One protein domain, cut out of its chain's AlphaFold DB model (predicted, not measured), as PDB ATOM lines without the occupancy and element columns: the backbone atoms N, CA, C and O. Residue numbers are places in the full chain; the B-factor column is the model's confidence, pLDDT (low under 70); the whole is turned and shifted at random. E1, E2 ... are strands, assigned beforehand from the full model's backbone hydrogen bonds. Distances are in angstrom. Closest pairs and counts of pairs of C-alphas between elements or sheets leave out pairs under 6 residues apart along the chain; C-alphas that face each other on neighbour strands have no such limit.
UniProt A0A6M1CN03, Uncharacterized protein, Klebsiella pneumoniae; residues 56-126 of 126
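What this domain is: This is residues 56 to 126 of the 126 residues of an uncharacterized protein of Klebsiella pneumoniae (UniProt A0A6M1CN03). With little regular structure, this is a small four-stranded sheet with one face partly covered by the loop of residues 99 to 112 and long loops at its ends. The 71 printed residues hold E1 to E4 and no named helix; 19 are in strands, class all strand. The antiparallel order is E1, E2, E4, E3. The elongated whole, 42 by 21 by 20 A, is only just loose, close to compact, with radius of gyration of the C-alphas 13.4 A.

Where its parts are: E1, residues 66 to 70, starts at C-alpha (-39.224, 20.176, 7.664) and, like E2, residues 83 to 87, spans 13.2 A. E3 is residues 114 to 118, 11.4 A; E4, residues 122 to 125, ends at C-alpha (-51.671, 25.707, 4.119).

How they stand to each other: Hairpin E1 and E2 has N 68 and O 85 at 2.8 A, within hydrogen-bond range. E2 and E4 have N 86 and O 123 at 2.8 A; hairpin E3 and E4, N 115 and O 124 at 2.8 A. E1 and E3 are apart.

The domain as a whole: The C-alphas of Asp 77 and Asn 92, the farthest apart, are 41.8 A apart. The links E1 to E2 and E2 to E3 are long. The printed part has no cut, and no printed residue is under 70 in pLDDT.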
ATOM      1  N   ASP A  56     -30.708  33.262   7.010       96.94
ATOM      2  CA  ASP A  56     -30.270  33.573   5.653       96.94
ATOM      3  C   ASP A  56     -31.337  33.192   4.617       96.94
ATOM      4  O   ASP A  56     -31.439  32.051   4.163       96.94
ATOM      5  N   LYS A  57     -32.128  34.190   4.215       95.38
ATOM      6  CA  LYS A  57     -33.205  34.057   3.221       95.38
ATOM      7  C   LYS A  57     -32.737  33.550   1.860       95.38
ATOM      8  O   LYS A  57     -33.543  32.992   1.121       95.38
ATOM      9  N   ASN A  58     -31.470  33.764   1.513       96.00
ATOM     10  CA  ASN A  58     -30.937  33.401   0.203       96.00
ATOM     11  C   ASN A  58     -30.365  31.980   0.189       96.00
ATOM     12  O   ASN A  58     -30.071  31.450  -0.884       96.00
ATOM     13  N   ASN A  59     -30.189  31.356   1.356       97.00
ATOM     14  CA  ASN A  59     -29.596  30.029   1.492       97.00
ATOM     15  C   ASN A  59     -30.482  29.073   2.321       97.00
ATOM     16  O   ASN A  59     -30.026  28.559   3.348       97.00
ATOM     17  N   PRO A  60     -31.735  28.805   1.890       96.75
ATOM     18  CA  PRO A  60     -32.555  27.760   2.496       96.75
ATOM     19  C   PRO A  60     -31.914  26.378   2.305       96.75
ATOM     20  O   PRO A  60     -31.350  26.076   1.253       96.75
ATOM     21  N   ASP A  61     -32.035  25.524   3.317       98.00
ATOM     22  CA  ASP A  61     -31.463  24.180   3.342       98.00
ATOM     23  C   ASP A  61     -32.567  23.136   3.543       98.00
ATOM     24  O   ASP A  61     -33.170  23.018   4.616       98.00
ATOM     25  N   SER A  62     -32.831  22.355   2.493       96.88
ATOM     26  CA  SER A  62     -33.843  21.288   2.512       96.88
ATOM     27  C   SER A  62     -33.529  20.158   3.497       96.88
ATOM     28  O   SER A  62     -34.455  19.521   3.981       96.88
ATOM     29  N   SER A  63     -32.255  19.931   3.838       98.12
ATOM     30  CA  SER A  63     -31.856  18.890   4.796       98.12
ATOM     31  C   SER A  63     -32.124  19.280   6.253       98.12
ATOM     32  O   SER A  63     -32.129  18.422   7.134       98.12
ATOM     33  N   LYS A  64     -32.340  20.575   6.508       97.75
ATOM     34  CA  LYS A  64     -32.632  21.142   7.835       97.75
ATOM     35  C   LYS A  64     -34.072  21.619   7.967       97.75
ATOM     36  O   LYS A  64     -34.565  21.785   9.080       97.75
ATOM     37  N   SER A  65     -34.724  21.881   6.842       97.44
ATOM     38  CA  SER A  65     -36.132  22.256   6.790       97.44
ATOM     39  C   SER A  65     -37.029  21.030   6.969       97.44
ATOM     40  O   SER A  65     -36.613  19.901   6.723       97.44
ATOM     41  N   GLU A  66     -38.272  21.252   7.382       97.12
ATOM     42  CA  GLU A  66     -39.224  20.176   7.664       97.12
ATOM     43  C   GLU A  66     -40.583  20.487   7.035       97.12
ATOM     44  O   GLU A  66     -41.141  21.557   7.274       97.12
ATOM     45  N   LEU A  67     -41.127  19.553   6.250       97.19
ATOM     46  CA  LEU A  67     -42.499  19.600   5.746       97.19
ATOM     47  C   LEU A  67     -43.322  18.524   6.456       97.19
ATOM     48  O   LEU A  67     -43.026  17.338   6.340       97.19
ATOM     49  N   VAL A  68     -44.359  18.948   7.169       96.19
ATOM     50  CA  VAL A  68     -45.283  18.083   7.907       96.19
ATOM     51  C   VAL A  68     -46.670  18.208   7.296       96.19
ATOM     52  O   VAL A  68     -47.130  19.321   7.030       96.19
ATOM     53  N   VAL A  69     -47.347  17.077   7.111       97.31
ATOM     54  CA  VAL A  69     -48.736  17.018   6.646       97.31
ATOM     55  C   VAL A  69     -49.576  16.224   7.641       97.31
ATOM     56  O   VAL A  69     -49.096  15.241   8.207       97.31
ATOM     57  N   THR A  70     -50.790  16.674   7.961       96.69
ATOM     58  CA  THR A  70     -51.634  15.981   8.948       96.69
ATOM     59  C   THR A  70     -53.133  16.226   8.717       96.69
ATOM     60  O   THR A  70     -53.559  17.382   8.784       96.69
ATOM     61  N   PRO A  71     -53.952  15.165   8.566       97.81
ATOM     62  CA  PRO A  71     -53.547  13.760   8.426       97.81
ATOM     63  C   PRO A  71     -52.901  13.466   7.057       97.81
ATOM     64  O   PRO A  71     -53.166  14.147   6.078       97.81
ATOM     65  N   GLU A  72     -52.073  12.419   6.971       97.56
ATOM     66  CA  GLU A  72     -51.446  11.985   5.701       97.56
ATOM     67  C   GLU A  72     -52.442  11.354   4.716       97.56
ATOM     68  O   GLU A  72     -52.137  11.136   3.545       97.56
ATOM     69  N   THR A  73     -53.636  11.013   5.192       97.62
ATOM     70  CA  THR A  73     -54.705  10.429   4.389       97.62
ATOM     71  C   THR A  73     -56.019  11.072   4.783       97.62
ATOM     72  O   THR A  73     -56.349  11.155   5.965       97.62
ATOM     73  N   ILE A  74     -56.753  11.514   3.770       97.81
ATOM     74  CA  ILE A  74     -58.077  12.122   3.866       97.81
ATOM     75  C   ILE A  74     -59.013  11.430   2.883       97.81
ATOM     76  O   ILE A  74     -58.557  10.854   1.889       97.81
ATOM     77  N   THR A  75     -60.315  11.481   3.145       98.25
ATOM     78  CA  THR A  75     -61.317  11.009   2.189       98.25
ATOM     79  C   THR A  75     -61.414  11.998   1.028       98.25
ATOM     80  O   THR A  75     -61.391  13.208   1.222       98.25
ATOM     81  N   ALA A  76     -61.534  11.503  -0.205       97.44
ATOM     82  CA  ALA A  76     -61.759  12.352  -1.375       97.44
ATOM     83  C   ALA A  76     -63.244  12.757  -1.485       97.44
ATOM     84  O   ALA A  76     -63.931  12.352  -2.423       97.44
ATOM     85  N   ASP A  77     -63.747  13.501  -0.498       97.38
ATOM     86  CA  ASP A  77     -65.161  13.887  -0.371       97.38
ATOM     87  C   ASP A  77     -65.419  15.403  -0.450       97.38
ATOM     88  O   ASP A  77     -66.547  15.838  -0.228       97.38
ATOM     89  N   ASP A  78     -64.394  16.186  -0.806       96.00
ATOM     90  CA  ASP A  78     -64.425  17.658  -0.880       96.00
ATOM     91  C   ASP A  78     -64.680  18.352   0.478       96.00
ATOM     92  O   ASP A  78     -64.985  19.543   0.535       96.00
ATOM     93  N   THR A  79     -64.545  17.620   1.592       96.06
ATOM     94  CA  THR A  79     -64.765  18.148   2.948       96.06
ATOM     95  C   THR A  79     -63.638  17.826   3.924       96.06
ATOM     96  O   THR A  79     -63.252  18.699   4.709       96.06
ATOM     97  N   ASP A  80     -63.074  16.618   3.869       97.62
ATOM     98  CA  ASP A  80     -61.901  16.259   4.656       97.62
ATOM     99  C   ASP A  80     -60.683  17.072   4.192       97.62
ATOM    100  O   ASP A  80     -60.445  17.276   3.000       97.62
ATOM    101  N   THR A  81     -59.877  17.536   5.147       97.69
ATOM    102  CA  THR A  81     -58.728  18.410   4.874       97.69
ATOM    103  C   THR A  81     -57.459  17.918   5.555       97.69
ATOM    104  O   THR A  81     -57.509  17.310   6.624       97.69
ATOM    105  N   SER A  82     -56.307  18.203   4.940       97.88
ATOM    106  CA  SER A  82     -54.983  17.951   5.514       97.88
ATOM    107  C   SER A  82     -54.243  19.265   5.708       97.88
ATOM    108  O   SER A  82     -54.038  20.026   4.769       97.88
ATOM    109  N   ALA A  83     -53.788  19.526   6.929       96.81
ATOM    110  CA  ALA A  83     -52.957  20.683   7.214       96.81
ATOM    111  C   ALA A  83     -51.527  20.457   6.712       96.81
ATOM    112  O   ALA A  83     -50.877  19.486   7.092       96.81
ATOM    113  N   LEU A  84     -51.018  21.398   5.919       97.19
ATOM    114  CA  LEU A  84     -49.632  21.465   5.466       97.19
ATOM    115  C   LEU A  84     -48.864  22.467   6.338       97.19
ATOM    116  O   LEU A  84     -49.332  23.582   6.599       97.19
ATOM    117  N   LYS A  85     -47.671  22.086   6.796       95.44
ATOM    118  CA  LYS A  85     -46.790  22.932   7.610       95.44
ATOM    119  C   LYS A  85     -45.343  22.782   7.157       95.44
ATOM    120  O   LYS A  85     -44.760  21.718   7.326       95.44
ATOM    121  N   LEU A  86     -44.749  23.861   6.663       96.81
ATOM    122  CA  LEU A  86     -43.319  23.959   6.379       96.81
ATOM    123  C   LEU A  86     -42.624  24.755   7.491       96.81
ATOM    124  O   LEU A  86     -43.027  25.872   7.801       96.81
ATOM    125  N   ILE A  87     -41.552  24.202   8.049       95.94
ATOM    126  CA  ILE A  87     -40.591  24.900   8.906       95.94
ATOM    127  C   ILE A  87     -39.337  25.122   8.060       95.94
ATOM    128  O   ILE A  87     -38.592  24.177   7.792       95.94
ATOM    129  N   LEU A  88     -39.125  26.357   7.605       96.44
ATOM    130  CA  LEU A  88     -38.036  26.686   6.684       96.44
ATOM    131  C   LEU A  88     -36.776  27.089   7.456       96.44
ATOM    132  O   LEU A  88     -36.824  27.968   8.322       96.44
ATOM    133  N   ARG A  89     -35.637  26.471   7.128       97.19
ATOM    134  CA  ARG A  89     -34.346  26.750   7.771       97.19
ATOM    135  C   ARG A  89     -33.231  27.027   6.777       97.19
ATOM    136  O   ARG A  89     -33.249  26.512   5.664       97.19
ATOM    137  N   ASP A  90     -32.254  27.822   7.203       97.88
ATOM    138  CA  ASP A  90     -31.020  28.067   6.455       97.88
ATOM    139  C   ASP A  90     -29.939  26.999   6.720       97.88
ATOM    140  O   ASP A  90     -30.069  26.131   7.591       97.88
ATOM    141  N   VAL A  91     -28.817  27.107   6.001       97.94
ATOM    142  CA  VAL A  91     -27.624  26.252   6.165       97.94
ATOM    143  C   VAL A  91     -26.980  26.319   7.554       97.94
ATOM    144  O   VAL A  91     -26.150  25.476   7.880       97.94
ATOM    145  N   ASN A  92     -27.349  27.273   8.405       97.75
ATOM    146  CA  ASN A  92     -26.889  27.393   9.788       97.75
ATOM    147  C   ASN A  92     -27.948  26.925  10.802       97.75
ATOM    148  O   ASN A  92     -27.744  27.059  12.006       97.75
ATOM    149  N   ASN A  93     -29.031  26.299  10.326       96.88
ATOM    150  CA  ASN A  93     -30.164  25.817  11.118       96.88
ATOM    151  C   ASN A  93     -31.023  26.930  11.756       96.88
ATOM    152  O   ASN A  93     -31.804  26.666  12.679       96.88
ATOM    153  N   ASN A  94     -30.921  28.166  11.263       97.19
ATOM    154  CA  ASN A  94     -31.784  29.260  11.694       97.19
ATOM    155  C   ASN A  94     -33.122  29.209  10.968       97.19
ATOM    156  O   ASN A  94     -33.180  28.851   9.795       97.19
ATOM    157  N   LEU A  95     -34.187  29.637  11.643       96.56
ATOM    158  CA  LEU A  95     -35.495  29.807  11.016       96.56
ATOM    159  C   LEU A  95     -35.446  30.965  10.018       96.56
ATOM    160  O   LEU A  95     -34.958  32.055  10.337       96.56
ATOM    161  N   ILE A  96     -35.975  30.724   8.824       95.75
ATOM    162  CA  ILE A  96     -36.152  31.749   7.802       95.75
ATOM    163  C   ILE A  96     -37.580  32.278   7.922       95.75
ATOM    164  O   ILE A  96     -38.532  31.515   7.807       95.75
ATOM    165  N   THR A  97     -37.707  33.584   8.157       93.38
ATOM    166  CA  THR A  97     -38.987  34.296   8.279       93.38
ATOM    167  C   THR A  97     -39.159  35.327   7.168       93.38
ATOM    168  O   THR A  97     -38.186  35.801   6.580       93.38
ATOM    169  N   GLY A  98     -40.392  35.743   6.908       90.69
ATOM    170  CA  GLY A  98     -40.765  36.777   5.945       90.69
ATOM    171  C   GLY A  98     -40.600  36.383   4.475       90.69
ATOM    172  O   GLY A  98     -40.459  37.276   3.641       90.69
ATOM    173  N   GLN A  99     -40.565  35.087   4.154       90.62
ATOM    174  CA  GLN A  99     -40.534  34.597   2.775       90.62
ATOM    175  C   GLN A  99     -41.944  34.414   2.210       90.62
ATOM    176  O   GLN A  99     -42.893  34.102   2.926       90.62
ATOM    177  N   THR A 100     -42.072  34.542   0.893       90.31
ATOM    178  CA  THR A 100     -43.249  34.060   0.167       90.31
ATOM    179  C   THR A 100     -43.067  32.572  -0.121       90.31
ATOM    180  O   THR A 100     -42.123  32.195  -0.813       90.31
ATOM    181  N   VAL A 101     -43.953  31.732   0.417       92.88
ATOM    182  CA  VAL A 101     -43.964  30.277   0.199       92.88
ATOM    183  C   VAL A 101     -45.245  29.889  -0.524       92.88
ATOM    184  O   VAL A 101     -46.332  30.319  -0.140       92.88
ATOM    185  N   GLU A 102     -45.106  29.052  -1.545       93.56
ATOM    186  CA  GLU A 102     -46.212  28.489  -2.312       93.56
ATOM    187  C   GLU A 102     -46.205  26.965  -2.165       93.56
ATOM    188  O   GLU A 102     -45.185  26.312  -2.387       93.56
ATOM    189  N   PHE A 103     -47.351  26.404  -1.781       95.56
ATOM    190  CA  PHE A 103     -47.588  24.964  -1.794       95.56
ATOM    191  C   PHE A 103     -48.326  24.616  -3.085       95.56
ATOM    192  O   PHE A 103     -49.290  25.290  -3.445       95.56
ATOM    193  N   SER A 104     -47.897  23.561  -3.771       95.62
ATOM    194  CA  SER A 104     -48.508  23.121  -5.025       95.62
ATOM    195  C   SER A 104     -48.593  21.600  -5.101       95.62
ATOM    196  O   SER A 104     -47.869  20.873  -4.418       95.62
ATOM    197  N   THR A 105     -49.509  21.114  -5.934       96.56
ATOM    198  CA  THR A 105     -49.671  19.693  -6.247       96.56
ATOM    199  C   THR A 105     -50.079  19.535  -7.707       96.56
ATOM    200  O   THR A 105     -50.716  20.415  -8.283       96.56
ATOM    201  N   ALA A 106     -49.690  18.414  -8.312       97.69
ATOM    202  CA  ALA A 106     -50.075  18.059  -9.677       97.69
ATOM    203  C   ALA A 106     -51.372  17.231  -9.735       97.69
ATOM    204  O   ALA A 106     -51.852  16.921 -10.826       97.69
ATOM    205  N   LEU A 107     -51.923  16.832  -8.582       97.62
ATOM    206  CA  LEU A 107     -53.148  16.041  -8.531       97.62
ATOM    207  C   LEU A 107     -54.339  16.905  -8.968       97.62
ATOM    208  O   LEU A 107     -54.584  17.972  -8.415       97.62
ATOM    209  N   ALA A 108     -55.069  16.457  -9.988       97.31
ATOM    210  CA  ALA A 108     -56.241  17.181 -10.468       97.31
ATOM    211  C   ALA A 108     -57.355  17.206  -9.408       97.31
ATOM    212  O   ALA A 108     -57.488  16.274  -8.617       97.31
ATOM    213  N   ASN A 109     -58.197  18.243  -9.460       95.94
ATOM    214  CA  ASN A 109     -59.343  18.441  -8.560       95.94
ATOM    215  C   ASN A 109     -58.966  18.558  -7.072       95.94
ATOM    216  O   ASN A 109     -59.736  18.156  -6.206       95.94
ATOM    217  N   THR A 110     -57.795  19.122  -6.771       97.00
ATOM    218  CA  THR A 110     -57.399  19.503  -5.409       97.00
ATOM    219  C   THR A 110     -57.331  21.016  -5.268       97.00
ATOM    220  O   THR A 110     -56.897  21.700  -6.197       97.00
ATOM    221  N   THR A 111     -57.658  21.524  -4.084       96.44
ATOM    222  CA  THR A 111     -57.480  22.936  -3.727       96.44
ATOM    223  C   THR A 111     -56.432  23.048  -2.627       96.44
ATOM    224  O   THR A 111     -56.415  22.229  -1.717       96.44
ATOM    225  N   ILE A 112     -55.568  24.063  -2.711       97.00
ATOM    226  CA  ILE A 112     -54.635  24.435  -1.644       97.00
ATOM    227  C   ILE A 112     -54.935  25.875  -1.249       97.00
ATOM    228  O   ILE A 112     -54.904  26.781  -2.083       97.00
ATOM    229  N   THR A 113     -55.182  26.095   0.036       95.25
ATOM    230  CA  THR A 113     -55.395  27.417   0.617       95.25
ATOM    231  C   THR A 113     -54.216  27.773   1.512       95.25
ATOM    232  O   THR A 113     -54.098  27.304   2.648       95.25
ATOM    233  N   GLY A 114     -53.329  28.630   1.003       88.56
ATOM    234  CA  GLY A 114     -52.219  29.182   1.776       88.56
ATOM    235  C   GLY A 114     -52.699  30.054   2.939       88.56
ATOM    236  O   GLY A 114     -53.710  30.753   2.845       88.56
ATOM    237  N   LYS A 115     -51.954  30.033   4.041       86.50
ATOM    238  CA  LYS A 115     -52.147  30.914   5.195       86.50
ATOM    239  C   LYS A 115     -50.940  31.847   5.330       86.50
ATOM    240  O   LYS A 115     -49.843  31.479   4.903       86.50
ATOM    241  N   PRO A 116     -51.109  33.041   5.926       83.44
ATOM    242  CA  PRO A 116     -49.975  33.885   6.282       83.44
ATOM    243  C   PRO A 116     -48.960  33.107   7.120       83.44
ATOM    244  O   PRO A 116     -49.336  32.215   7.885       83.44
ATOM    245  N   GLU A 117     -47.687  33.470   6.993       86.19
ATOM    246  CA  GLU A 117     -46.640  32.939   7.860       86.19
ATOM    247  C   GLU A 117     -47.027  33.106   9.338       86.19
ATOM    248  O   GLU A 117     -47.390  34.196   9.792       86.19
ATOM    249  N   ALA A 118     -46.924  32.013  10.090       80.06
ATOM    250  CA  ALA A 118     -46.991  32.028  11.539       80.06
ATOM    251  C   ALA A 118     -45.616  32.410  12.125       80.06
ATOM    252  O   ALA A 118     -44.581  32.160  11.499       80.06
ATOM    253  N   PRO A 119     -45.561  32.991  13.340       78.00
ATOM    254  CA  PRO A 119     -44.306  33.414  13.948       78.00
ATOM    255  C   PRO A 119     -43.234  32.322  13.919       78.00
ATOM    256  O   PRO A 119     -43.520  31.147  14.140       78.00
ATOM    257  N   GLN A 120     -41.981  32.743  13.741       75.12
ATOM    258  CA  GLN A 120     -40.811  31.861  13.720       75.12
ATOM    259  C   GLN A 120     -40.705  30.953  12.474       75.12
ATOM    260  O   GLN A 120     -40.329  29.791  12.589       75.12
ATOM    261  N   GLY A 121     -41.000  31.462  11.275       75.50
ATOM    262  CA  GLY A 121     -40.617  30.798  10.019       75.50
ATOM    263  C   GLY A 121     -41.428  29.539   9.722       75.50
ATOM    264  O   GLY A 121     -40.930  28.602   9.094       75.50
ATOM    265  N   THR A 122     -42.662  29.500  10.230       85.69
ATOM    266  CA  THR A 122     -43.610  28.417   9.977       85.69
ATOM    267  C   THR A 122     -44.623  28.874   8.933       85.69
ATOM    268  O   THR A 122     -45.360  29.835   9.142       85.69
ATOM    269  N   TYR A 123     -44.675  28.163   7.812       91.44
ATOM    270  CA  TYR A 123     -45.562  28.431   6.686       91.44
ATOM    271  C   TYR A 123     -46.652  27.370   6.641       91.44
ATOM    272  O   TYR A 123     -46.361  26.179   6.750       91.44
ATOM    273  N   ASN A 124     -47.907  27.785   6.492       89.44
ATOM    274  CA  ASN A 124     -49.050  26.888   6.612       89.44
ATOM    275  C   ASN A 124     -49.953  26.943   5.382       89.44
ATOM    276  O   ASN A 124     -50.141  27.999   4.784       89.44
ATOM    277  N   ALA A 125     -50.570  25.811   5.066       86.88
ATOM    278  CA  ALA A 125     -51.671  25.707   4.119       86.88
ATOM    279  C   ALA A 125     -52.637  24.595   4.563       86.88
ATOM    280  O   ALA A 125     -52.326  23.834   5.482       86.88
ATOM    281  N   VAL A 126     -53.823  24.554   3.967       83.00
ATOM    282  CA  VAL A 126     -54.815  23.472   4.081       83.00
ATOM    283  C   VAL A 126     -55.318  23.136   2.688       83.00
ATOM    284  O   VAL A 126     -55.443  24.098   1.895       83.00
TER     285      VAL A 126